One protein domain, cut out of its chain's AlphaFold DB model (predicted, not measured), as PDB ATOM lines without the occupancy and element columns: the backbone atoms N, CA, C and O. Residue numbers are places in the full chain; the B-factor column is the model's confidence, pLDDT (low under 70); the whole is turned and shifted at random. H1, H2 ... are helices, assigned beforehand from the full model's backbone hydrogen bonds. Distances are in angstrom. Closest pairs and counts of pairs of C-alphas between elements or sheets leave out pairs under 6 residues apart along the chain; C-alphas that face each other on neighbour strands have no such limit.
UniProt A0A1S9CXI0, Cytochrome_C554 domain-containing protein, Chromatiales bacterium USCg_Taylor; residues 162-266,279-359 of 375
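AT A GLANCE: This is residues 162 to 266 and 279 to 359 of the 375 residues of the protein "Cytochrome_C554 domain-containing protein" of Chromatiales bacterium USCg_Taylor (UniProt A0A1S9CXI0). The longest helix, H8, forms with H7 and H6 an up-and-down bundle of three, each running against the one before it in the chain; H6 and H8 pack on H5, the middle helix, and H1 and H3 cross H5 on its other side. H4, residues 215 to 220, sticks out, and the short H2 touches no helix. The printed part has 186 residues with eight named helices, H1 to H8 in order, and no named strand: all helix. It is compact, with a radius of gyration of the C-alphas of 17.5 A and spans of 57 by 42 by 26 A.

IN THESE COORDINATES: H8, residues 330 to 353, is 34.3 A long, from C-alpha 330 at (30.059, 11.155, 53.010) to C-alpha 353 at (34.995, -19.498, 38.546). H7 is residues 309 to 325, 24.1 A; H6, 295 to 307, 18.8 A; H5, 226 to 245, 28.2 A. H1 is residues 165 to 176, 15.5 A, from (20.757, -14.871, 35.165); H2 is 186 to 190, H3 200 to 206, H4 215 to 220.

HOW THE PARTS SIT: H8 and H7 form a hairpin at a shallow tilt of 23 degrees, closest at C-alphas 333 and 325, 4.7 A. H7 and H6 form another, closest at C-alphas 312 and 305, 4.0 A. The hub, H5, touches H8 at C-alphas 242 and 337, 6.0 A, H6 at 234 and 296, 5.6 A, H1 at 233 and 169, 5.4 A, and H3 at 230 and 201, 4.8 A. H5 and H7 are apart. O i to N i+4 pairs are all within hydrogen-bond range in H2 to H8, and 7 of 8 in H1.

THE WHOLE: The C-alphas of Glu 215 and Pro 255, the two farthest apart, are 57.2 A apart. Residues 267 to 278 are not printed; C-alphas 266 and 279 are 13.2 A apart. Of the links printed whole, none is long. pLDDT is under 70 at residues 252 to 253 and 353 to 359.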
ATOM      1  N   THR A 162      18.540 -12.365  27.831       94.88
ATOM      2  CA  THR A 162      17.577 -12.545  28.920       94.88
ATOM      3  C   THR A 162      17.586 -13.964  29.489       94.88
ATOM      4  O   THR A 162      17.099 -14.159  30.590       94.88
ATOM      5  N   GLU A 163      18.157 -14.973  28.829       92.25
ATOM      6  CA  GLU A 163      18.338 -16.313  29.402       92.25
ATOM      7  C   GLU A 163      19.427 -16.394  30.482       92.25
ATOM      8  O   GLU A 163      19.373 -17.294  31.316       92.25
ATOM      9  N   GLN A 164      20.394 -15.472  30.487       92.81
ATOM     10  CA  GLN A 164      21.518 -15.503  31.421       92.81
ATOM     11  C   GLN A 164      21.133 -14.798  32.731       92.81
ATOM     12  O   GLN A 164      20.762 -13.621  32.683       92.81
ATOM     13  N   PRO A 165      21.246 -15.444  33.909       92.81
ATOM     14  CA  PRO A 165      20.757 -14.871  35.165       92.81
ATOM     15  C   PRO A 165      21.354 -13.506  35.500       92.81
ATOM     16  O   PRO A 165      20.635 -12.621  35.948       92.81
ATOM     17  N   GLU A 166      22.651 -13.304  35.251       93.06
ATOM     18  CA  GLU A 166      23.321 -12.040  35.567       93.06
ATOM     19  C   GLU A 166      22.829 -10.889  34.671       93.06
ATOM     20  O   GLU A 166      22.520  -9.806  35.168       93.06
ATOM     21  N   ALA A 167      22.703 -11.129  33.363       95.50
ATOM     22  CA  ALA A 167      22.168 -10.149  32.422       95.50
ATOM     23  C   ALA A 167      20.682  -9.871  32.698       95.50
ATOM     24  O   ALA A 167      20.275  -8.717  32.818       95.50
ATOM     25  N   ARG A 168      19.870 -10.916  32.911       96.12
ATOM     26  CA  ARG A 168      18.460 -10.769  33.307       96.12
ATOM     27  C   ARG A 168      18.316  -9.953  34.593       96.12
ATOM     28  O   ARG A 168      17.490  -9.046  34.638       96.12
ATOM     29  N   ALA A 169      19.139 -10.221  35.609       97.00
ATOM     30  CA  ALA A 169      19.137  -9.462  36.856       97.00
ATOM     31  C   ALA A 169      19.397  -7.974  36.603       97.00
ATOM     32  O   ALA A 169      18.619  -7.136  37.056       97.00
ATOM     33  N   LYS A 170      20.454  -7.646  35.844       96.50
ATOM     34  CA  LYS A 170      20.794  -6.262  35.474       96.50
ATOM     35  C   LYS A 170      19.642  -5.578  34.739       96.50
ATOM     36  O   LYS A 170      19.289  -4.451  35.081       96.50
ATOM     37  N   LEU A 171      19.030  -6.266  33.774       97.38
ATOM     38  CA  LEU A 171      17.884  -5.771  33.018       97.38
ATOM     39  C   LEU A 171      16.704  -5.432  33.934       97.38
ATOM     40  O   LEU A 171      16.261  -4.282  33.955       97.38
ATOM     41  N   CYS A 172      16.219  -6.398  34.716       97.38
ATOM     42  CA  CYS A 172      15.037  -6.209  35.556       97.38
ATOM     43  C   CYS A 172      15.286  -5.163  36.652       97.38
ATOM     44  O   CYS A 172      14.481  -4.248  36.845       97.38
ATOM     45  N   LEU A 173      16.434  -5.240  37.336       97.31
ATOM     46  CA  LEU A 173      16.794  -4.300  38.399       97.31
ATOM     47  C   LEU A 173      17.026  -2.884  37.873       97.31
ATOM     48  O   LEU A 173      16.858  -1.938  38.641       97.31
ATOM     49  N   SER A 174      17.327  -2.701  36.583       96.69
ATOM     50  CA  SER A 174      17.443  -1.361  36.009       96.69
ATOM     51  C   SER A 174      16.157  -0.543  36.192       96.69
ATOM     52  O   SER A 174      16.247   0.647  36.469       96.69
ATOM     53  N   CYS A 175      14.973  -1.161  36.108       97.12
ATOM     54  CA  CYS A 175      13.691  -0.503  36.397       97.12
ATOM     55  C   CYS A 175      13.234  -0.734  37.843       97.12
ATOM     56  O   CYS A 175      12.727   0.181  38.488       97.12
ATOM     57  N   HIS A 176      13.406  -1.955  38.358       96.94
ATOM     58  CA  HIS A 176      12.799  -2.366  39.624       96.94
ATOM     59  C   HIS A 176      13.595  -2.005  40.886       96.94
ATOM     60  O   HIS A 176      13.077  -2.101  41.999       96.94
ATOM     61  N   LEU A 177      14.842  -1.577  40.721       95.62
ATOM     62  CA  LEU A 177      15.663  -0.968  41.767       95.62
ATOM     63  C   LEU A 177      16.144   0.417  41.323       95.62
ATOM     64  O   LEU A 177      16.149   1.349  42.120       95.62
ATOM     65  N   GLY A 178      16.482   0.551  40.041       94.25
ATOM     66  CA  GLY A 178      16.889   1.794  39.405       94.25
ATOM     67  C   GLY A 178      18.361   1.808  39.008       94.25
ATOM     68  O   GLY A 178      19.137   0.926  39.368       94.25
ATOM     69  N   THR A 179      18.758   2.841  38.276       93.31
ATOM     70  CA  THR A 179      20.129   3.187  37.889       93.31
ATOM     71  C   THR A 179      20.434   4.639  38.255       93.31
ATOM     72  O   THR A 179      19.589   5.380  38.767       93.31
ATOM     73  N   THR A 180      21.665   5.081  38.003       90.75
ATOM     74  CA  THR A 180      22.015   6.501  38.119       90.75
ATOM     75  C   THR A 180      21.152   7.385  37.230       90.75
ATOM     76  O   THR A 180      20.977   8.555  37.548       90.75
ATOM     77  N   ASP A 181      20.543   6.845  36.179       88.38
ATOM     78  CA  ASP A 181      19.737   7.608  35.229       88.38
ATOM     79  C   ASP A 181      18.233   7.499  35.497       88.38
ATOM     80  O   ASP A 181      17.529   8.488  35.307       88.38
ATOM     81  N   LYS A 182      17.763   6.372  36.051       91.06
ATOM     82  CA  LYS A 182      16.354   6.138  36.412       91.06
ATOM     83  C   LYS A 182      16.209   5.598  37.834       91.06
ATOM     84  O   LYS A 182      16.550   4.456  38.100       91.06
ATOM     85  N   PHE A 183      15.691   6.394  38.766       94.06
ATOM     86  CA  PHE A 183      15.512   5.971  40.160       94.06
ATOM     87  C   PHE A 183      14.262   6.600  40.769       94.06
ATOM     88  O   PHE A 183      14.052   7.811  40.665       94.06
ATOM     89  N   ALA A 184      13.448   5.786  41.441       95.12
ATOM     90  CA  ALA A 184      12.309   6.263  42.216       95.12
ATOM     91  C   ALA A 184      12.812   6.886  43.529       95.12
ATOM     92  O   ALA A 184      12.879   6.230  44.562       95.12
ATOM     93  N   THR A 185      13.209   8.155  43.472       94.81
ATOM     94  CA  THR A 185      13.664   8.926  44.643       94.81
ATOM     95  C   THR A 185      12.568   9.065  45.700       94.81
ATOM     96  O   THR A 185      11.372   8.952  45.405       94.81
ATOM     97  N   HIS A 186      12.946   9.426  46.928       94.44
ATOM     98  CA  HIS A 186      11.984   9.721  47.986       94.44
ATOM     99  C   HIS A 186      11.044  10.875  47.605       94.44
ATOM    100  O   HIS A 186       9.885  10.878  48.004       94.44
ATOM    101  N   ARG A 187      11.492  11.824  46.767       94.69
ATOM    102  CA  ARG A 187      10.625  12.871  46.195       94.69
ATOM    103  C   ARG A 187       9.515  12.275  45.322       94.69
ATOM    104  O   ARG A 187       8.363  12.682  45.446       94.69
ATOM    105  N   ILE A 188       9.844  11.315  44.455       96.75
ATOM    106  CA  ILE A 188       8.868  10.624  43.595       96.75
ATOM    107  C   ILE A 188       7.894   9.796  44.446       96.75
ATOM    108  O   ILE A 188       6.682   9.848  44.225       96.75
ATOM    109  N   MET A 189       8.398   9.098  45.467       96.50
ATOM    110  CA  MET A 189       7.555   8.357  46.412       96.50
ATOM    111  C   MET A 189       6.629   9.285  47.208       96.50
ATOM    112  O   MET A 189       5.428   9.036  47.287       96.50
ATOM    113  N   GLY A 190       7.149  10.405  47.721       96.00
ATOM    114  CA  GLY A 190       6.382  11.422  48.445       96.00
ATOM    115  C   GLY A 190       5.297  12.090  47.597       96.00
ATOM    116  O   GLY A 190       4.264  12.494  48.124       96.00
ATOM    117  N   ALA A 191       5.470  12.136  46.272       98.00
ATOM    118  CA  ALA A 191       4.432  12.578  45.343       98.00
ATOM    119  C   ALA A 191       3.292  11.552  45.155       98.00
ATOM    120  O   ALA A 191       2.244  11.907  44.606       98.00
ATOM    121  N   GLY A 192       3.465  10.313  45.629       97.06
ATOM    122  CA  GLY A 192       2.457   9.249  45.631       97.06
ATOM    123  C   GLY A 192       2.820   8.004  44.817       97.06
ATOM    124  O   GLY A 192       1.948   7.153  44.613       97.06
ATOM    125  N   HIS A 193       4.059   7.893  44.321       97.56
ATOM    126  CA  HIS A 193       4.529   6.683  43.646       97.56
ATOM    127  C   HIS A 193       4.744   5.551  44.669       97.56
ATOM    128  O   HIS A 193       5.378   5.781  45.702       97.56
ATOM    129  N   PRO A 194       4.260   4.322  44.414       93.62
ATOM    130  CA  PRO A 194       4.471   3.208  45.332       93.62
ATOM    131  C   PRO A 194       5.958   2.848  45.446       93.62
ATOM    132  O   PRO A 194       6.734   3.007  44.501       93.62
ATOM    133  N   ARG A 195       6.370   2.311  46.595       90.50
ATOM    134  CA  ARG A 195       7.705   1.715  46.714       90.50
ATOM    135  C   ARG A 195       7.789   0.491  45.806       90.50
ATOM    136  O   ARG A 195       6.908  -0.365  45.839       90.50
ATOM    137  N   ILE A 196       8.876   0.385  45.052       91.88
ATOM    138  CA  ILE A 196       9.134  -0.781  44.212       91.88
ATOM    139  C   ILE A 196       9.786  -1.875  45.068       91.88
ATOM    140  O   ILE A 196      10.686  -1.609  45.866       91.88
ATOM    141  N   SER A 197       9.300  -3.107  44.933       90.50
ATOM    142  CA  SER A 197       9.881  -4.298  45.551       90.50
ATOM    143  C   SER A 197      10.036  -5.361  44.480       90.50
ATOM    144  O   SER A 197       9.103  -5.585  43.712       90.50
ATOM    145  N   PHE A 198      11.202  -5.996  44.423       95.75
ATOM    146  CA  PHE A 198      11.525  -6.952  43.374       95.75
ATOM    147  C   PHE A 198      12.534  -7.989  43.854       95.75
ATOM    148  O   PHE A 198      13.459  -7.679  44.604       95.75
ATOM    149  N   GLU A 199      12.340  -9.216  43.391       96.62
ATOM    150  CA  GLU A 199      13.210 -10.362  43.614       96.62
ATOM    151  C   GLU A 199      13.217 -11.177  42.313       96.62
ATOM    152  O   GLU A 199      12.155 -11.487  41.779       96.62
ATOM    153  N   LEU A 200      14.397 -11.452  41.758       96.81
ATOM    154  CA  LEU A 200      14.525 -11.912  40.375       96.81
ATOM    155  C   LEU A 200      13.826 -13.246  40.114       96.81
ATOM    156  O   LEU A 200      13.143 -13.372  39.101       96.81
ATOM    157  N   ASP A 201      14.020 -14.231  40.987       95.56
ATOM    158  CA  ASP A 201      13.493 -15.583  40.793       95.56
ATOM    159  C   ASP A 201      11.976 -15.599  40.990       95.56
ATOM    160  O   ASP A 201      11.227 -15.977  40.095       95.56
ATOM    161  N   THR A 202      11.509 -15.011  42.092       95.25
ATOM    162  CA  THR A 202      10.084 -14.858  42.410       95.25
ATOM    163  C   THR A 202       9.332 -14.181  41.268       95.25
ATOM    164  O   THR A 202       8.293 -14.674  40.836       95.25
ATOM    165  N   PHE A 203       9.849 -13.059  40.752       95.31
ATOM    166  CA  PHE A 203       9.211 -12.344  39.646       95.31
ATOM    167  C   PHE A 203       9.401 -13.032  38.288       95.31
ATOM    168  O   PHE A 203       8.579 -12.823  37.402       95.31
ATOM    169  N   THR A 204      10.416 -13.890  38.131       92.44
ATOM    170  CA  THR A 204      10.544 -14.775  36.961       92.44
ATOM    171  C   THR A 204       9.450 -15.846  36.950       92.44
ATOM    172  O   THR A 204       8.952 -16.167  35.873       92.44
ATOM    173  N   GLU A 205       9.057 -16.356  38.119       91.69
ATOM    174  CA  GLU A 205       8.049 -17.416  38.261       91.69
ATOM    175  C   GLU A 205       6.603 -16.899  38.197       91.69
ATOM    176  O   GLU A 205       5.733 -17.557  37.629       91.69
ATOM    177  N   ILE A 206       6.315 -15.722  38.769       91.75
ATOM    178  CA  ILE A 206       4.937 -15.185  38.802       91.75
ATOM    179  C   ILE A 206       4.575 -14.334  37.580       91.75
ATOM    180  O   ILE A 206       3.393 -14.050  37.369       91.75
ATOM    181  N   GLN A 207       5.556 -13.888  36.786       90.94
ATOM    182  CA  GLN A 207       5.252 -13.257  35.502       90.94
ATOM    183  C   GLN A 207       4.687 -14.307  34.529       90.94
ATOM    184  O   GLN A 207       5.081 -15.474  34.577       90.94
ATOM    185  N   PRO A 208       3.798 -13.924  33.598       92.19
ATOM    186  CA  PRO A 208       3.376 -14.833  32.543       92.19
ATOM    187  C   PRO A 208       4.590 -15.363  31.754       92.19
ATOM    188  O   PRO A 208       5.458 -14.573  31.368       92.19
ATOM    189  N   PRO A 209       4.679 -16.677  31.487       86.56
ATOM    190  CA  PRO A 209       5.860 -17.260  30.862       86.56
ATOM    191  C   PRO A 209       5.990 -16.821  29.399       86.56
ATOM    192  O   PRO A 209       5.072 -16.996  28.601       86.56
ATOM    193  N   HIS A 210       7.163 -16.291  29.047       91.31
ATOM    194  CA  HIS A 210       7.550 -15.931  27.670       91.31
ATOM    195  C   HIS A 210       8.540 -16.934  27.055       91.31
ATOM    196  O   HIS A 210       9.069 -16.726  25.967       91.31
ATOM    197  N   PHE A 211       8.829 -18.016  27.770       90.75
ATOM    198  CA  PHE A 211       9.678 -19.112  27.331       90.75
ATOM    199  C   PHE A 211       9.213 -20.400  28.011       90.75
ATOM    200  O   PHE A 211       8.529 -20.358  29.034       90.75
ATOM    201  N   LYS A 212       9.613 -21.541  27.450       89.88
ATOM    202  CA  LYS A 212       9.459 -22.862  28.060       89.88
ATOM    203  C   LYS A 212      10.832 -23.515  28.170       89.88
ATOM    204  O   LYS A 212      11.641 -23.395  27.256       89.88
ATOM    205  N   THR A 213      11.095 -24.188  29.283       89.31
ATOM    206  CA  THR A 213      12.317 -24.965  29.526       89.31
ATOM    207  C   THR A 213      12.077 -26.442  29.208       89.31
ATOM    208  O   THR A 213      12.025 -27.295  30.093       89.31
ATOM    209  N   ASP A 214      11.904 -26.763  27.928       88.94
ATOM    210  CA  ASP A 214      11.762 -28.136  27.426       88.94
ATOM    211  C   ASP A 214      13.110 -28.729  26.961       88.94
ATOM    212  O   ASP A 214      14.185 -28.210  27.277       88.94
ATOM    213  N   GLU A 215      13.076 -29.890  26.306       89.12
ATOM    214  CA  GLU A 215      14.280 -30.559  25.803       89.12
ATOM    215  C   GLU A 215      14.988 -29.722  24.724       89.12
ATOM    216  O   GLU A 215      16.215 -29.640  24.712       89.12
ATOM    217  N   ASP A 216      14.226 -29.051  23.856       87.38
ATOM    218  CA  ASP A 216      14.774 -28.171  22.825       87.38
ATOM    219  C   ASP A 216      15.474 -26.948  23.438       87.38
ATOM    220  O   ASP A 216      16.596 -26.610  23.052       87.38
ATOM    221  N   TYR A 217      14.880 -26.331  24.467       89.56
ATOM    222  CA  TYR A 217      15.534 -25.256  25.214       89.56
ATOM    223  C   TYR A 217      16.880 -25.714  25.787       89.56
ATOM    224  O   TYR A 217      17.884 -25.024  25.611       89.56
ATOM    225  N   ARG A 218      16.919 -26.891  26.433       90.12
ATOM    226  CA  ARG A 218      18.140 -27.456  27.042       90.12
ATOM    227  C   ARG A 218      19.238 -27.753  26.017       90.12
ATOM    228  O   ARG A 218      20.412 -27.657  26.358       90.12
ATOM    229  N   LYS A 219      18.882 -28.070  24.768       88.19
ATOM    230  CA  LYS A 219      19.852 -28.263  23.672       88.19
ATOM    231  C   LYS A 219      20.517 -26.957  23.238       88.19
ATOM    232  O   LYS A 219      21.653 -26.974  22.780       88.19
ATOM    233  N   ARG A 220      19.811 -25.829  23.360       84.94
ATOM    234  CA  ARG A 220      20.253 -24.523  22.838       84.94
ATOM    235  C   ARG A 220      20.786 -23.575  23.908       84.94
ATOM    236  O   ARG A 220      21.481 -22.618  23.570       84.94
ATOM    237  N   LYS A 221      20.402 -23.773  25.171       88.38
ATOM    238  CA  LYS A 221      20.645 -22.838  26.275       88.38
ATOM    239  C   LYS A 221      20.916 -23.584  27.578       88.38
ATOM    240  O   LYS A 221      20.284 -24.594  27.873       88.38
ATOM    241  N   GLU A 222      21.801 -23.020  28.396       88.94
ATOM    242  CA  GLU A 222      21.997 -23.477  29.774       88.94
ATOM    243  C   GLU A 222      20.726 -23.206  30.595       88.94
ATOM    244  O   GLU A 222      20.127 -22.126  30.521       88.94
ATOM    245  N   VAL A 223      20.301 -24.206  31.368       88.88
ATOM    246  CA  VAL A 223      19.188 -24.087  32.312       88.88
ATOM    247  C   VAL A 223      19.760 -23.859  33.699       88.88
ATOM    248  O   VAL A 223      20.594 -24.624  34.179       88.88
ATOM    249  N   TRP A 224      19.280 -22.803  34.345       87.88
ATOM    250  CA  TRP A 224      19.746 -22.378  35.655       87.88
ATOM    251  C   TRP A 224      18.717 -22.788  36.713       87.88
ATOM    252  O   TRP A 224      17.553 -22.407  36.583       87.88
ATOM    253  N   PRO A 225      19.104 -23.543  37.758       88.19
ATOM    254  CA  PRO A 225      18.238 -23.806  38.904       88.19
ATOM    255  C   PRO A 225      17.716 -22.506  39.530       88.19
ATOM    256  O   PRO A 225      18.483 -21.555  39.676       88.19
ATOM    257  N   GLY A 226      16.458 -22.473  39.983       89.88
ATOM    258  CA  GLY A 226      15.861 -21.263  40.581       89.88
ATOM    259  C   GLY A 226      16.686 -20.689  41.740       89.88
ATOM    260  O   GLY A 226      16.971 -19.500  41.793       89.88
ATOM    261  N   VAL A 227      17.260 -21.549  42.591       89.56
ATOM    262  CA  VAL A 227      18.171 -21.121  43.673       89.56
ATOM    263  C   VAL A 227      19.418 -20.372  43.172       89.56
ATOM    264  O   VAL A 227      19.914 -19.476  43.856       89.56
ATOM    265  N   GLN A 228      19.914 -20.687  41.969       88.38
ATOM    266  CA  GLN A 228      20.995 -19.934  41.324       88.38
ATOM    267  C   GLN A 228      20.512 -18.582  40.822       88.38
ATOM    268  O   GLN A 228      21.176 -17.575  41.068       88.38
ATOM    269  N   VAL A 229      19.367 -18.555  40.140       92.06
ATOM    270  CA  VAL A 229      18.754 -17.316  39.641       92.06
ATOM    271  C   VAL A 229      18.478 -16.367  40.807       92.06
ATOM    272  O   VAL A 229      18.896 -15.210  40.767       92.06
ATOM    273  N   TRP A 230      17.893 -16.883  41.886       94.56
ATOM    274  CA  TRP A 230      17.666 -16.186  43.148       94.56
ATOM    275  C   TRP A 230      18.964 -15.603  43.713       94.56
ATOM    276  O   TRP A 230      19.068 -14.392  43.910       94.56
ATOM    277  N   ALA A 231      19.994 -16.433  43.923       92.81
ATOM    278  CA  ALA A 231      21.261 -15.988  44.504       92.81
ATOM    279  C   ALA A 231      21.964 -14.918  43.646       92.81
ATOM    280  O   ALA A 231      22.472 -13.929  44.184       92.81
ATOM    281  N   VAL A 232      21.959 -15.076  42.316       92.62
ATOM    282  CA  VAL A 232      22.495 -14.077  41.377       92.62
ATOM    283  C   VAL A 232      21.690 -12.779  41.445       92.62
ATOM    284  O   VAL A 232      22.283 -11.702  41.492       92.62
ATOM    285  N   GLY A 233      20.360 -12.861  41.528       95.69
ATOM    286  CA  GLY A 233      19.486 -11.705  41.716       95.69
ATOM    287  C   GLY A 233      19.825 -10.906  42.977       95.69
ATOM    288  O   GLY A 233      19.949  -9.683  42.910       95.69
ATOM    289  N   GLN A 234      20.062 -11.585  44.108       95.88
ATOM    290  CA  GLN A 234      20.488 -10.937  45.359       95.88
ATOM    291  C   GLN A 234      21.836 -10.227  45.209       95.88
ATOM    292  O   GLN A 234      21.994  -9.092  45.664       95.88
ATOM    293  N   LEU A 235      22.801 -10.884  44.561       94.81
ATOM    294  CA  LEU A 235      24.130 -10.328  44.334       94.81
ATOM    295  C   LEU A 235      24.056  -9.056  43.484       94.81
ATOM    296  O   LEU A 235      24.584  -8.021  43.889       94.81
ATOM    297  N   VAL A 236      23.373  -9.109  42.337       95.25
ATOM    298  CA  VAL A 236      23.272  -7.965  41.417       95.25
ATOM    299  C   VAL A 236      22.461  -6.823  42.042       95.25
ATOM    300  O   VAL A 236      22.828  -5.660  41.878       95.25
ATOM    301  N   ALA A 237      21.418  -7.120  42.827       97.12
ATOM    302  CA  ALA A 237      20.672  -6.101  43.571       97.12
ATOM    303  C   ALA A 237      21.565  -5.353  44.570       97.12
ATOM    304  O   ALA A 237      21.490  -4.129  44.672       97.12
ATOM    305  N   VAL A 238      22.446  -6.068  45.273       97.19
ATOM    306  CA  VAL A 238      23.431  -5.456  46.169       97.19
ATOM    307  C   VAL A 238      24.439  -4.602  45.405       97.19
ATOM    308  O   VAL A 238      24.689  -3.470  45.818       97.19
ATOM    309  N   GLU A 239      25.017  -5.111  44.311       95.06
ATOM    310  CA  GLU A 239      25.954  -4.335  43.486       95.06
ATOM    311  C   GLU A 239      25.307  -3.022  43.037       95.06
ATOM    312  O   GLU A 239      25.884  -1.946  43.206       95.06
ATOM    313  N   GLN A 240      24.075  -3.104  42.536       95.56
ATOM    314  CA  GLN A 240      23.326  -1.954  42.055       95.56
ATOM    315  C   GLN A 240      22.974  -0.976  43.182       95.56
ATOM    316  O   GLN A 240      23.179   0.227  43.028       95.56
ATOM    317  N   PHE A 241      22.514  -1.470  44.335       96.44
ATOM    318  CA  PHE A 241      22.232  -0.640  45.507       96.44
ATOM    319  C   PHE A 241      23.479   0.118  45.980       96.44
ATOM    320  O   PHE A 241      23.425   1.326  46.196       96.44
ATOM    321  N   LEU A 242      24.623  -0.565  46.089       96.12
ATOM    322  CA  LEU A 242      25.887   0.048  46.495       96.12
ATOM    323  C   LEU A 242      26.388   1.068  45.459       96.12
ATOM    324  O   LEU A 242      26.897   2.122  45.839       96.12
ATOM    325  N   ASN A 243      26.216   0.798  44.162       93.75
ATOM    326  CA  ASN A 243      26.542   1.751  43.098       93.75
ATOM    327  C   ASN A 243      25.676   3.019  43.186       93.75
ATOM    328  O   ASN A 243      26.203   4.127  43.092       93.75
ATOM    329  N   LEU A 244      24.367   2.868  43.413       94.44
ATOM    330  CA  LEU A 244      23.443   3.988  43.606       94.44
ATOM    331  C   LEU A 244      23.787   4.801  44.859       94.44
ATOM    332  O   LEU A 244      23.859   6.026  44.786       94.44
ATOM    333  N   LEU A 245      24.067   4.130  45.980       94.12
ATOM    334  CA  LEU A 245      24.421   4.764  47.253       94.12
ATOM    335  C   LEU A 245      25.746   5.546  47.172       94.12
ATOM    336  O   LEU A 245      25.899   6.590  47.804       94.12
ATOM    337  N   ALA A 246      26.705   5.076  46.368       91.00
ATOM    338  CA  ALA A 246      27.957   5.787  46.096       91.00
ATOM    339  C   ALA A 246      27.846   6.867  45.004       91.00
ATOM    340  O   ALA A 246      28.815   7.597  44.789       91.00
ATOM    341  N   SER A 247      26.712   6.975  44.307       90.44
ATOM    342  CA  SER A 247      26.552   7.915  43.199       90.44
ATOM    343  C   SER A 247      26.555   9.357  43.689       90.44
ATOM    344  O   SER A 247      25.743   9.737  44.532       90.44
ATOM    345  N   ALA A 248      27.392  10.199  43.082       87.44
ATOM    346  CA  ALA A 248      27.399  11.636  43.344       87.44
ATOM    347  C   ALA A 248      26.030  12.296  43.077       87.44
ATOM    348  O   ALA A 248      25.703  13.288  43.717       87.44
ATOM    349  N   LYS A 249      25.210  11.725  42.180       87.06
ATOM    350  CA  LYS A 249      23.865  12.233  41.860       87.06
ATOM    351  C   LYS A 249      22.888  12.116  43.033       87.06
ATOM    352  O   LYS A 249      22.018  12.968  43.178       87.06
ATOM    353  N   TYR A 250      23.018  11.062  43.839       86.94
ATOM    354  CA  TYR A 250      22.127  10.794  44.977       86.94
ATOM    355  C   TYR A 250      22.801  11.028  46.334       86.94
ATOM    356  O   TYR A 250      22.151  10.970  47.376       86.94
ATOM    357  N   GLN A 251      24.094  11.356  46.334       78.12
ATOM    358  CA  GLN A 251      24.736  12.003  47.468       78.12
ATOM    359  C   GLN A 251      24.170  13.415  47.573       78.12
ATOM    360  O   GLN A 251      24.411  14.258  46.714       78.12
ATOM    361  N   SER A 252      23.384  13.660  48.619       68.12
ATOM    362  CA  SER A 252      22.686  14.929  48.791       68.12
ATOM    363  C   SER A 252      23.616  16.129  48.652       68.12
ATOM    364  O   SER A 252      24.738  16.137  49.162       68.12
ATOM    365  N   THR A 253      23.149  17.183  47.994       62.00
ATOM    366  CA  THR A 253      23.824  18.487  48.024       62.00
ATOM    367  C   THR A 253      23.531  19.247  49.322       62.00
ATOM    368  O   THR A 253      24.285  20.145  49.681       62.00
ATOM    369  N   GLY A 254      22.483  18.853  50.058       71.50
ATOM    370  CA  GLY A 254      22.065  19.433  51.337       71.50
ATOM    371  C   GLY A 254      22.165  18.472  52.533       71.50
ATOM    372  O   GLY A 254      22.734  17.385  52.408       71.50
ATOM    373  N   PRO A 255      21.597  18.845  53.695       76.00
ATOM    374  CA  PRO A 255      21.745  18.093  54.948       76.00
ATOM    375  C   PRO A 255      21.013  16.743  54.970       76.00
ATOM    376  O   PRO A 255      21.289  15.917  55.833       76.00
ATOM    377  N   TRP A 256      20.088  16.506  54.035       79.88
ATOM    378  CA  TRP A 256      19.265  15.297  53.991       79.88
ATOM    379  C   TRP A 256      19.742  14.339  52.902       79.88
ATOM    380  O   TRP A 256      19.733  14.759  51.746       79.88
ATOM    381  N   PRO A 257      20.109  13.082  53.220       88.38
ATOM    382  CA  PRO A 257      20.462  12.088  52.210       88.38
ATOM    383  C   PRO A 257      19.242  11.702  51.362       88.38
ATOM    384  O   PRO A 257      18.100  12.004  51.709       88.38
ATOM    385  N   GLU A 258      19.469  10.984  50.261       93.06
ATOM    386  CA  GLU A 258      18.376  10.343  49.527       93.06
ATOM    387  C   GLU A 258      17.736   9.243  50.395       93.06
ATOM    388  O   GLU A 258      18.289   8.156  50.581       93.06
ATOM    389  N   LEU A 259      16.562   9.548  50.953       93.25
ATOM    390  CA  LEU A 259      15.865   8.698  51.919       93.25
ATOM    391  C   LEU A 259      15.355   7.383  51.308       93.25
ATOM    392  O   LEU A 259      15.110   6.435  52.050       93.25
ATOM    393  N   ALA A 260      15.252   7.274  49.978       93.31
ATOM    394  CA  ALA A 260      14.873   6.026  49.314       93.31
ATOM    395  C   ALA A 260      15.876   4.876  49.549       93.31
ATOM    396  O   ALA A 260      15.520   3.711  49.370       93.31
ATOM    397  N   PHE A 261      17.110   5.169  49.982       94.25
ATOM    398  CA  PHE A 261      18.084   4.140  50.367       94.25
ATOM    399  C   PHE A 261      17.893   3.593  51.784       94.25
ATOM    400  O   PHE A 261      18.572   2.636  52.163       94.25
ATOM    401  N   TYR A 262      16.993   4.177  52.571       93.88
ATOM    402  CA  TYR A 262      16.751   3.800  53.957       93.88
ATOM    403  C   TYR A 262      15.522   2.897  54.089       93.88
ATOM    404  O   TYR A 262      14.666   2.809  53.208       93.88
ATOM    405  N   ASP A 263      15.456   2.172  55.201       91.88
ATOM    406  CA  ASP A 263      14.301   1.369  55.575       91.88
ATOM    407  C   ASP A 263      13.100   2.291  55.821       91.88
ATOM    408  O   ASP A 263      13.028   2.972  56.845       91.88
ATOM    409  N   CYS A 264      12.139   2.297  54.892       91.25
ATOM    410  CA  CYS A 264      10.928   3.108  54.995       91.25
ATOM    411  C   CYS A 264      10.195   2.877  56.324       91.25
ATOM    412  O   CYS A 264       9.628   3.818  56.873       91.25
ATOM    413  N   HIS A 265      10.224   1.658  56.872       89.19
ATOM    414  CA  HIS A 265       9.549   1.323  58.126       89.19
ATOM    415  C   HIS A 265      10.296   1.797  59.372       89.19
ATOM    416  O   HIS A 265       9.759   1.654  60.467       89.19
ATOM    417  N   ALA A 266      11.490   2.378  59.229       86.88
ATOM    418  CA  ALA A 266      12.141   3.109  60.311       86.88
ATOM    419  C   ALA A 266      11.437   4.447  60.606       86.88
ATOM    420  O   ALA A 266      11.540   4.943  61.723       86.88
ATOM    421  N   ARG A 279      19.424  -5.554  66.428       87.56
ATOM    422  CA  ARG A 279      19.686  -6.451  65.297       87.56
ATOM    423  C   ARG A 279      21.190  -6.595  65.140       87.56
ATOM    424  O   ARG A 279      21.905  -5.599  65.185       87.56
ATOM    425  N   GLN A 280      21.662  -7.818  64.912       86.12
ATOM    426  CA  GLN A 280      23.093  -8.137  64.827       86.12
ATOM    427  C   GLN A 280      23.855  -7.204  63.870       86.12
ATOM    428  O   GLN A 280      24.926  -6.704  64.206       86.12
ATOM    429  N   LEU A 281      23.280  -6.921  62.698       88.38
ATOM    430  CA  LEU A 281      23.913  -6.122  61.641       88.38
ATOM    431  C   LEU A 281      23.829  -4.605  61.854       88.38
ATOM    432  O   LEU A 281      24.470  -3.849  61.137       88.38
ATOM    433  N   THR A 282      23.088  -4.162  62.867       86.06
ATOM    434  CA  THR A 282      23.021  -2.756  63.300       86.06
ATOM    435  C   THR A 282      23.344  -2.619  64.784       86.06
ATOM    436  O   THR A 282      22.904  -1.678  65.443       86.06
ATOM    437  N   SER A 283      24.084  -3.587  65.333       83.94
ATOM    438  CA  SER A 283      24.516  -3.550  66.724       83.94
ATOM    439  C   SER A 283      25.405  -2.324  66.955       83.94
ATOM    440  O   SER A 283      26.317  -2.049  66.173       83.94
ATOM    441  N   GLY A 284      25.112  -1.576  68.020       83.19
ATOM    442  CA  GLY A 284      25.839  -0.361  68.394       83.19
ATOM    443  C   GLY A 284      25.303   0.956  67.820       83.19
ATOM    444  O   GLY A 284      25.860   1.991  68.157       83.19
ATOM    445  N   LEU A 285      24.238   0.962  67.003       85.75
ATOM    446  CA  LEU A 285      23.653   2.219  66.498       85.75
ATOM    447  C   LEU A 285      22.647   2.880  67.463       85.75
ATOM    448  O   LEU A 285      22.256   4.017  67.242       85.75
ATOM    449  N   GLY A 286      22.230   2.198  68.533       85.19
ATOM    450  CA  GLY A 286      21.224   2.715  69.471       85.19
ATOM    451  C   GLY A 286      19.801   2.812  68.880       85.19
ATOM    452  O   GLY A 286      19.550   2.369  67.756       85.19
ATOM    453  N   PRO A 287      18.816   3.294  69.658       87.62
ATOM    454  CA  PRO A 287      17.463   3.581  69.172       87.62
ATOM    455  C   PRO A 287      17.389   4.875  68.344       87.62
ATOM    456  O   PRO A 287      18.225   5.759  68.489       87.62
ATOM    457  N   GLY A 288      16.365   4.995  67.489       84.00
ATOM    458  CA  GLY A 288      16.053   6.229  66.745       84.00
ATOM    459  C   GLY A 288      16.845   6.464  65.453       84.00
ATOM    460  O   GLY A 288      16.615   7.463  64.779       84.00
ATOM    461  N   VAL A 289      17.749   5.556  65.077       87.25
ATOM    462  CA  VAL A 289      18.544   5.694  63.849       87.25
ATOM    463  C   VAL A 289      17.771   5.288  62.593       87.25
ATOM    464  O   VAL A 289      17.126   4.236  62.550       87.25
ATOM    465  N   ALA A 290      17.905   6.083  61.530       88.06
ATOM    466  CA  ALA A 290      17.477   5.686  60.196       88.06
ATOM    467  C   ALA A 290      18.466   4.649  59.647       88.06
ATOM    468  O   ALA A 290      19.640   4.941  59.426       88.06
ATOM    469  N   ARG A 291      18.002   3.414  59.456       90.12
ATOM    470  CA  ARG A 291      18.831   2.312  58.946       90.12
ATOM    471  C   ARG A 291      18.768   2.283  57.428       90.12
ATOM    472  O   ARG A 291      17.699   2.515  56.869       90.12
ATOM    473  N   LEU A 292      19.869   1.929  56.769       94.19
ATOM    474  CA  LEU A 292      19.831   1.627  55.339       94.19
ATOM    475  C   LEU A 292      18.896   0.439  55.072       94.19
ATOM    476  O   LEU A 292      18.781  -0.470  55.900       94.19
ATOM    477  N   ASN A 293      18.248   0.433  53.910       94.25
ATOM    478  CA  ASN A 293      17.477  -0.706  53.434       94.25
ATOM    479  C   ASN A 293      18.437  -1.848  53.072       94.25
ATOM    480  O   ASN A 293      18.961  -1.921  51.964       94.25
ATOM    481  N   ASP A 294      18.689  -2.730  54.034       94.31
ATOM    482  CA  ASP A 294      19.737  -3.740  53.954       94.31
ATOM    483  C   ASP A 294      19.225  -5.154  53.664       94.31
ATOM    484  O   ASP A 294      19.972  -6.113  53.830       94.31
ATOM    485  N   ALA A 295      17.984  -5.304  53.189       93.69
ATOM    486  CA  ALA A 295      17.367  -6.609  52.942       93.69
ATOM    487  C   ALA A 295      18.256  -7.539  52.088       93.69
ATOM    488  O   ALA A 295      18.622  -8.624  52.539       93.69
ATOM    489  N   ASN A 296      18.689  -7.095  50.902       95.56
ATOM    490  CA  ASN A 296      19.548  -7.907  50.030       95.56
ATOM    491  C   ASN A 296      20.964  -8.093  50.604       95.56
ATOM    492  O   ASN A 296      21.571  -9.143  50.404       95.56
ATOM    493  N   LEU A 297      21.485  -7.117  51.364       96.00
ATOM    494  CA  LEU A 297      22.785  -7.234  52.039       96.00
ATOM    495  C   LEU A 297      22.762  -8.346  53.097       96.00
ATOM    496  O   LEU A 297      23.707  -9.130  53.182       96.00
ATOM    497  N   ILE A 298      21.678  -8.441  53.874       94.50
ATOM    498  CA  ILE A 298      21.474  -9.494  54.875       94.50
ATOM    499  C   ILE A 298      21.470 -10.860  54.192       94.50
ATOM    500  O   ILE A 298      22.250 -11.733  54.576       94.50
ATOM    501  N   ILE A 299      20.636 -11.032  53.162       94.25
ATOM    502  CA  ILE A 299      20.525 -12.301  52.435       94.25
ATOM    503  C   ILE A 299      21.868 -12.694  51.820       94.25
ATOM    504  O   ILE A 299      22.339 -13.812  52.035       94.25
ATOM    505  N   LEU A 300      22.542 -11.760  51.146       93.38
ATOM    506  CA  LEU A 300      23.848 -12.026  50.558       93.38
ATOM    507  C   LEU A 300      24.898 -12.374  51.621       93.38
ATOM    508  O   LEU A 300      25.736 -13.232  51.376       93.38
ATOM    509  N   SER A 301      24.823 -11.803  52.829       93.31
ATOM    510  CA  SER A 301      25.711 -12.187  53.934       93.31
ATOM    511  C   SER A 301      25.501 -13.633  54.399       93.31
ATOM    512  O   SER A 301      26.466 -14.315  54.758       93.31
ATOM    513  N   HIS A 302      24.259 -14.129  54.370       92.38
ATOM    514  CA  HIS A 302      23.955 -15.523  54.688       92.38
ATOM    515  C   HIS A 302      24.475 -16.456  53.599       92.38
ATOM    516  O   HIS A 302      25.172 -17.415  53.927       92.38
ATOM    517  N   ILE A 303      24.234 -16.123  52.328       90.06
ATOM    518  CA  ILE A 303      24.792 -16.844  51.174       90.06
ATOM    519  C   ILE A 303      26.323 -16.896  51.283       90.06
ATOM    520  O   ILE A 303      26.912 -17.976  51.268       90.06
ATOM    521  N   ALA A 304      26.967 -15.746  51.504       89.19
ATOM    522  CA  ALA A 304      28.413 -15.636  51.671       89.19
ATOM    523  C   ALA A 304      28.930 -16.536  52.795       89.19
ATOM    524  O   ALA A 304      29.948 -17.189  52.642       89.19
ATOM    525  N   THR A 305      28.218 -16.614  53.919       89.12
ATOM    526  CA  THR A 305      28.641 -17.427  55.070       89.12
ATOM    527  C   THR A 305      28.599 -18.921  54.787       89.12
ATOM    528  O   THR A 305      29.449 -19.643  55.295       89.12
ATOM    529  N   GLN A 306      27.627 -19.380  53.998       86.00
ATOM    530  CA  GLN A 306      27.523 -20.794  53.638       86.00
ATOM    531  C   GLN A 306      28.563 -21.193  52.586       86.00
ATOM    532  O   GLN A 306      29.080 -22.304  52.622       86.00
ATOM    533  N   LEU A 307      28.887 -20.286  51.662       79.62
ATOM    534  CA  LEU A 307      29.742 -20.585  50.509       79.62
ATOM    535  C   LEU A 307      31.220 -20.232  50.722       79.62
ATOM    536  O   LEU A 307      32.106 -20.850  50.138       79.62
ATOM    537  N   ALA A 308      31.484 -19.213  51.531       81.94
ATOM    538  CA  ALA A 308      32.799 -18.647  51.796       81.94
ATOM    539  C   ALA A 308      32.835 -18.081  53.228       81.94
ATOM    540  O   ALA A 308      32.711 -16.867  53.414       81.94
ATOM    541  N   PRO A 309      32.951 -18.933  54.264       84.75
ATOM    542  CA  PRO A 309      32.802 -18.513  55.661       84.75
ATOM    543  C   PRO A 309      33.723 -17.353  56.080       84.75
ATOM    544  O   PRO A 309      33.307 -16.483  56.852       84.75
ATOM    545  N   ASP A 310      34.944 -17.318  55.536       83.50
ATOM    546  CA  ASP A 310      35.928 -16.242  55.684       83.50
ATOM    547  C   ASP A 310      35.368 -14.897  55.193       83.50
ATOM    548  O   ASP A 310      35.329 -13.915  55.943       83.50
ATOM    549  N   VAL A 311      34.837 -14.888  53.968       87.19
ATOM    550  CA  VAL A 311      34.218 -13.716  53.343       87.19
ATOM    551  C   VAL A 311      32.922 -13.354  54.049       87.19
ATOM    552  O   VAL A 311      32.683 -12.182  54.300       87.19
ATOM    553  N   GLY A 312      32.088 -14.323  54.429       90.19
ATOM    554  CA  GLY A 312      30.806 -14.075  55.091       90.19
ATOM    555  C   GLY A 312      30.944 -13.332  56.422       90.19
ATOM    556  O   GLY A 312      30.178 -12.407  56.705       90.19
ATOM    557  N   ALA A 313      31.942 -13.688  57.236       91.44
ATOM    558  CA  ALA A 313      32.216 -12.993  58.492       91.44
ATOM    559  C   ALA A 313      32.668 -11.548  58.257       91.44
ATOM    560  O   ALA A 313      32.236 -10.631  58.959       91.44
ATOM    561  N   GLU A 314      33.513 -11.347  57.252       93.38
ATOM    562  CA  GLU A 314      33.940 -10.023  56.831       93.38
ATOM    563  C   GLU A 314      32.789  -9.201  56.234       93.38
ATOM    564  O   GLU A 314      32.623  -8.037  56.593       93.38
ATOM    565  N   TYR A 315      31.934  -9.816  55.423       94.50
ATOM    566  CA  TYR A 315      30.777  -9.183  54.808       94.50
ATOM    567  C   TYR A 315      29.819  -8.629  55.865       94.50
ATOM    568  O   TYR A 315      29.409  -7.471  55.796       94.50
ATOM    569  N   ARG A 316      29.530  -9.410  56.916       94.56
ATOM    570  CA  ARG A 316      28.725  -8.943  58.058       94.56
ATOM    571  C   ARG A 316      29.340  -7.734  58.765       94.56
ATOM    572  O   ARG A 316      28.610  -6.797  59.084       94.56
ATOM    573  N   ARG A 317      30.661  -7.733  58.993       94.38
ATOM    574  CA  ARG A 317      31.367  -6.563  59.553       94.38
ATOM    575  C   ARG A 317      31.285  -5.363  58.610       94.38
ATOM    576  O   ARG A 317      31.061  -4.247  59.067       94.38
ATOM    577  N   GLY A 318      31.392  -5.597  57.304       95.75
ATOM    578  CA  GLY A 318      31.198  -4.587  56.267       95.75
ATOM    579  C   GLY A 318      29.817  -3.932  56.339       95.75
ATOM    580  O   GLY A 318      29.735  -2.710  56.331       95.75
ATOM    581  N   ILE A 319      28.744  -4.715  56.504       96.62
ATOM    582  CA  ILE A 319      27.372  -4.193  56.662       96.62
ATOM    583  C   ILE A 319      27.244  -3.349  57.937       96.62
ATOM    584  O   ILE A 319      26.685  -2.254  57.900       96.62
ATOM    585  N   GLN A 320      27.784  -3.821  59.065       95.38
ATOM    586  CA  GLN A 320      27.777  -3.055  60.318       95.38
ATOM    587  C   GLN A 320      28.508  -1.715  60.162       95.38
ATOM    588  O   GLN A 320      28.012  -0.679  60.606       95.38
ATOM    589  N   ASN A 321      29.672  -1.731  59.510       95.88
ATOM    590  CA  ASN A 321      30.447  -0.529  59.230       95.88
ATOM    591  C   ASN A 321      29.726   0.399  58.249       95.88
ATOM    592  O   ASN A 321      29.766   1.606  58.453       95.88
ATOM    593  N   LEU A 322      29.017  -0.136  57.250       96.44
ATOM    594  CA  LEU A 322      28.200   0.650  56.324       96.44
ATOM    595  C   LEU A 322      27.112   1.430  57.063       96.44
ATOM    596  O   LEU A 322      26.987   2.637  56.863       96.44
ATOM    597  N   HIS A 323      26.359   0.772  57.949       95.38
ATOM    598  CA  HIS A 323      25.335   1.468  58.730       95.38
ATOM    599  C   HIS A 323      25.942   2.538  59.644       95.38
ATOM    600  O   HIS A 323      25.427   3.651  59.682       95.38
ATOM    601  N   LYS A 324      27.055   2.249  60.334       94.25
ATOM    602  CA  LYS A 324      27.760   3.253  61.157       94.25
ATOM    603  C   LYS A 324      28.217   4.447  60.320       94.25
ATOM    604  O   LYS A 324      27.958   5.586  60.685       94.25
ATOM    605  N   ALA A 325      28.845   4.175  59.181       94.06
ATOM    606  CA  ALA A 325      29.362   5.188  58.273       94.06
ATOM    607  C   ALA A 325      28.252   6.059  57.666       94.06
ATOM    608  O   ALA A 325      28.456   7.252  57.467       94.06
ATOM    609  N   SER A 326      27.057   5.496  57.438       91.94
ATOM    610  CA  SER A 326      25.890   6.240  56.939       91.94
ATOM    611  C   SER A 326      25.383   7.334  57.889       91.94
ATOM    612  O   SER A 326      24.622   8.196  57.457       91.94
ATOM    613  N   LEU A 327      25.810   7.310  59.157       89.88
ATOM    614  CA  LEU A 327      25.465   8.300  60.182       89.88
ATOM    615  C   LEU A 327      26.603   9.294  60.475       89.88
ATOM    616  O   LEU A 327      26.424  10.180  61.304       89.88
ATOM    617  N   GLN A 328      27.774   9.123  59.856       90.50
ATOM    618  CA  GLN A 328      28.963   9.934  60.131       90.50
ATOM    619  C   GLN A 328      29.115  11.045  59.095       90.50
ATOM    620  O   GLN A 328      28.818  12.206  59.366       90.50
ATOM    621  N   ASP A 329      29.570  10.684  57.898       89.25
ATOM    622  CA  ASP A 329      29.878  11.621  56.828       89.25
ATOM    623  C   ASP A 329      29.974  10.897  55.470       89.25
ATOM    624  O   ASP A 329      30.010   9.665  55.377       89.25
ATOM    625  N   LYS A 330      30.028  11.679  54.386       88.69
ATOM    626  CA  LYS A 330      30.059  11.155  53.010       88.69
ATOM    627  C   LYS A 330      31.324  10.349  52.698       88.69
ATOM    628  O   LYS A 330      31.252   9.401  51.917       88.69
ATOM    629  N   ALA A 331      32.476  10.721  53.259       91.38
ATOM    630  CA  ALA A 331      33.744  10.046  52.993       91.38
ATOM    631  C   ALA A 331      33.768   8.665  53.659       91.38
ATOM    632  O   ALA A 331      34.069   7.670  52.995       91.38
ATOM    633  N   SER A 332      33.346   8.594  54.922       94.00
ATOM    634  CA  SER A 332      33.157   7.355  55.673       94.00
ATOM    635  C   SER A 332      32.171   6.427  54.960       94.00
ATOM    636  O   SER A 332      32.476   5.249  54.741       94.00
ATOM    637  N   LEU A 333      31.018   6.949  54.515       93.12
ATOM    638  CA  LEU A 333      30.035   6.172  53.750       93.12
ATOM    639  C   LEU A 333      30.642   5.619  52.454       93.12
ATOM    640  O   LEU A 333      30.525   4.426  52.176       93.12
ATOM    641  N   LYS A 334      31.337   6.459  51.679       93.44
ATOM    642  CA  LYS A 334      31.982   6.049  50.424       93.44
ATOM    643  C   LYS A 334      33.038   4.962  50.644       93.44
ATOM    644  O   LYS A 334      33.114   4.027  49.843       93.44
ATOM    645  N   ALA A 335      33.823   5.047  51.718       96.00
ATOM    646  CA  ALA A 335      34.803   4.024  52.075       96.00
ATOM    647  C   ALA A 335      34.127   2.688  52.426       96.00
ATOM    648  O   ALA A 335      34.508   1.644  51.892       96.00
ATOM    649  N   ALA A 336      33.071   2.717  53.247       97.06
ATOM    650  CA  ALA A 336      32.324   1.514  53.614       97.06
ATOM    651  C   ALA A 336      31.622   0.864  52.408       97.06
ATOM    652  O   ALA A 336      31.673  -0.358  52.249       97.06
ATOM    653  N   VAL A 337      31.033   1.672  51.517       96.81
ATOM    654  CA  VAL A 337      30.465   1.191  50.249       96.81
ATOM    655  C   VAL A 337      31.543   0.552  49.376       96.81
ATOM    656  O   VAL A 337      31.327  -0.534  48.847       96.81
ATOM    657  N   SER A 338      32.713   1.183  49.248       96.56
ATOM    658  CA  SER A 338      33.817   0.649  48.440       96.56
ATOM    659  C   SER A 338      34.291  -0.709  48.959       96.56
ATOM    660  O   SER A 338      34.451  -1.634  48.164       96.56
ATOM    661  N   ARG A 339      34.410  -0.872  50.286       96.69
ATOM    662  CA  ARG A 339      34.767  -2.167  50.886       96.69
ATOM    663  C   ARG A 339      33.726  -3.243  50.593       96.69
ATOM    664  O   ARG A 339      34.089  -4.354  50.223       96.69
ATOM    665  N   LEU A 340      32.436  -2.935  50.737       96.75
ATOM    666  CA  LEU A 340      31.385  -3.907  50.424       96.75
ATOM    667  C   LEU A 340      31.355  -4.263  48.936       96.75
ATOM    668  O   LEU A 340      31.225  -5.438  48.618       96.75
ATOM    669  N   ARG A 341      31.554  -3.294  48.033       95.81
ATOM    670  CA  ARG A 341      31.644  -3.552  46.586       95.81
ATOM    671  C   ARG A 341      32.789  -4.498  46.242       95.81
ATOM    672  O   ARG A 341      32.597  -5.387  45.421       95.81
ATOM    673  N   GLU A 342      33.947  -4.343  46.877       94.31
ATOM    674  CA  GLU A 342      35.084  -5.252  46.703       94.31
ATOM    675  C   GLU A 342      34.724  -6.686  47.123       94.31
ATOM    676  O   GLU A 342      34.945  -7.632  46.366       94.31
ATOM    677  N   LEU A 343      34.089  -6.852  48.289       93.44
ATOM    678  CA  LEU A 343      33.654  -8.165  48.775       93.44
ATOM    679  C   LEU A 343      32.581  -8.787  47.871       93.44
ATOM    680  O   LEU A 343      32.645  -9.979  47.568       93.44
ATOM    681  N   THR A 344      31.612  -7.991  47.407       93.00
ATOM    682  CA  THR A 344      30.579  -8.434  46.460       93.00
ATOM    683  C   THR A 344      31.185  -8.845  45.119       93.00
ATOM    684  O   THR A 344      30.862  -9.919  44.613       93.00
ATOM    685  N   GLY A 345      32.123  -8.057  44.586       89.06
ATOM    686  CA  GLY A 345      32.858  -8.389  43.365       89.06
ATOM    687  C   GLY A 345      33.678  -9.674  43.511       89.06
ATOM    688  O   GLY A 345      33.665 -10.521  42.619       89.06
ATOM    689  N   GLY A 346      34.308  -9.882  44.671       85.94
ATOM    690  CA  GLY A 346      34.988 -11.131  45.010       85.94
ATOM    691  C   GLY A 346      34.044 -12.339  45.013       85.94
ATOM    692  O   GLY A 346      34.375 -13.380  44.445       85.94
ATOM    693  N   MET A 347      32.841 -12.206  45.582       84.44
ATOM    694  CA  MET A 347      31.821 -13.263  45.528       84.44
ATOM    695  C   MET A 347      31.355 -13.549  44.100       84.44
ATOM    696  O   MET A 347      31.206 -14.713  43.734       84.44
ATOM    697  N   ARG A 348      31.178 -12.516  43.272       83.81
ATOM    698  CA  ARG A 348      30.799 -12.676  41.862       83.81
ATOM    699  C   ARG A 348      31.875 -13.396  41.061       83.81
ATOM    700  O   ARG A 348      31.560 -14.320  40.318       83.81
ATOM    701  N   ALA A 349      33.137 -13.014  41.240       81.88
ATOM    702  CA  ALA A 349      34.267 -13.677  40.596       81.88
ATOM    703  C   ALA A 349      34.346 -15.158  40.994       81.88
ATOM    704  O   ALA A 349      34.484 -16.021  40.128       81.88
ATOM    705  N   ARG A 350      34.165 -15.466  42.284       78.50
ATOM    706  CA  ARG A 350      34.105 -16.850  42.770       78.50
ATOM    707  C   ARG A 350      32.905 -17.615  42.184       78.50
ATOM    708  O   ARG A 350      33.098 -18.747  41.758       78.50
ATOM    709  N   ASN A 351      31.724 -16.997  42.061       76.50
ATOM    710  CA  ASN A 351      30.556 -17.620  41.416       76.50
ATOM    711  C   ASN A 351      30.808 -17.934  39.935       76.50
ATOM    712  O   ASN A 351      30.344 -18.949  39.435       76.50
ATOM    713  N   ARG A 352      31.545 -17.077  39.220       75.88
ATOM    714  CA  ARG A 352      31.913 -17.325  37.817       75.88
ATOM    715  C   ARG A 352      32.938 -18.452  37.685       75.88
ATOM    716  O   ARG A 352      32.798 -19.293  36.808       75.88
ATOM    717  N   ALA A 353      33.946 -18.476  38.558       66.56
ATOM    718  CA  ALA A 353      34.995 -19.498  38.546       66.56
ATOM    719  C   ALA A 353      34.479 -20.883  38.972       66.56
ATOM    720  O   ALA A 353      34.894 -21.902  38.429       66.56
ATOM    721  N   ALA A 354      33.566 -20.920  39.940       64.06
ATOM    722  CA  ALA A 354      32.918 -22.128  40.417       64.06
ATOM    723  C   ALA A 354      31.465 -21.791  40.776       64.06
ATOM    724  O   ALA A 354      31.211 -21.366  41.907       64.06
ATOM    725  N   PRO A 355      30.508 -21.975  39.842       65.12
ATOM    726  CA  PRO A 355      29.098 -21.721  40.105       65.12
ATOM    727  C   PRO A 355      28.664 -22.490  41.344       65.12
ATOM    728  O   PRO A 355      28.611 -23.722  41.356       65.12
ATOM    729  N   PHE A 356      28.405 -21.751  42.419       58.88
ATOM    730  CA  PHE A 356      28.389 -22.301  43.774       58.88
ATOM    731  C   PHE A 356      27.286 -23.331  44.017       58.88
ATOM    732  O   PHE A 356      27.320 -24.081  44.988       58.88
ATOM    733  N   LEU A 357      26.308 -23.368  43.118       57.06
ATOM    734  CA  LEU A 357      25.104 -24.176  43.213       57.06
ATOM    735  C   LEU A 357      24.968 -25.138  42.021       57.06
ATOM    736  O   LEU A 357      23.882 -25.673  41.812       57.06
ATOM    737  N   ARG A 358      26.029 -25.373  41.222       52.41
ATOM    738  CA  ARG A 358      25.989 -26.304  40.067       52.41
ATOM    739  C   ARG A 358      25.662 -27.747  40.463       52.41
ATOM    740  O   ARG A 358      25.188 -28.512  39.636       52.41
ATOM    741  N   ARG A 359      25.886 -28.120  41.728       44.47
ATOM    742  CA  ARG A 359      25.563 -29.446  42.275       44.47
ATOM    743  C   ARG A 359      24.181 -29.465  42.919       44.47
ATOM    744  O   ARG A 359      24.047 -29.610  44.129       44.47
TER     745      ARG A 359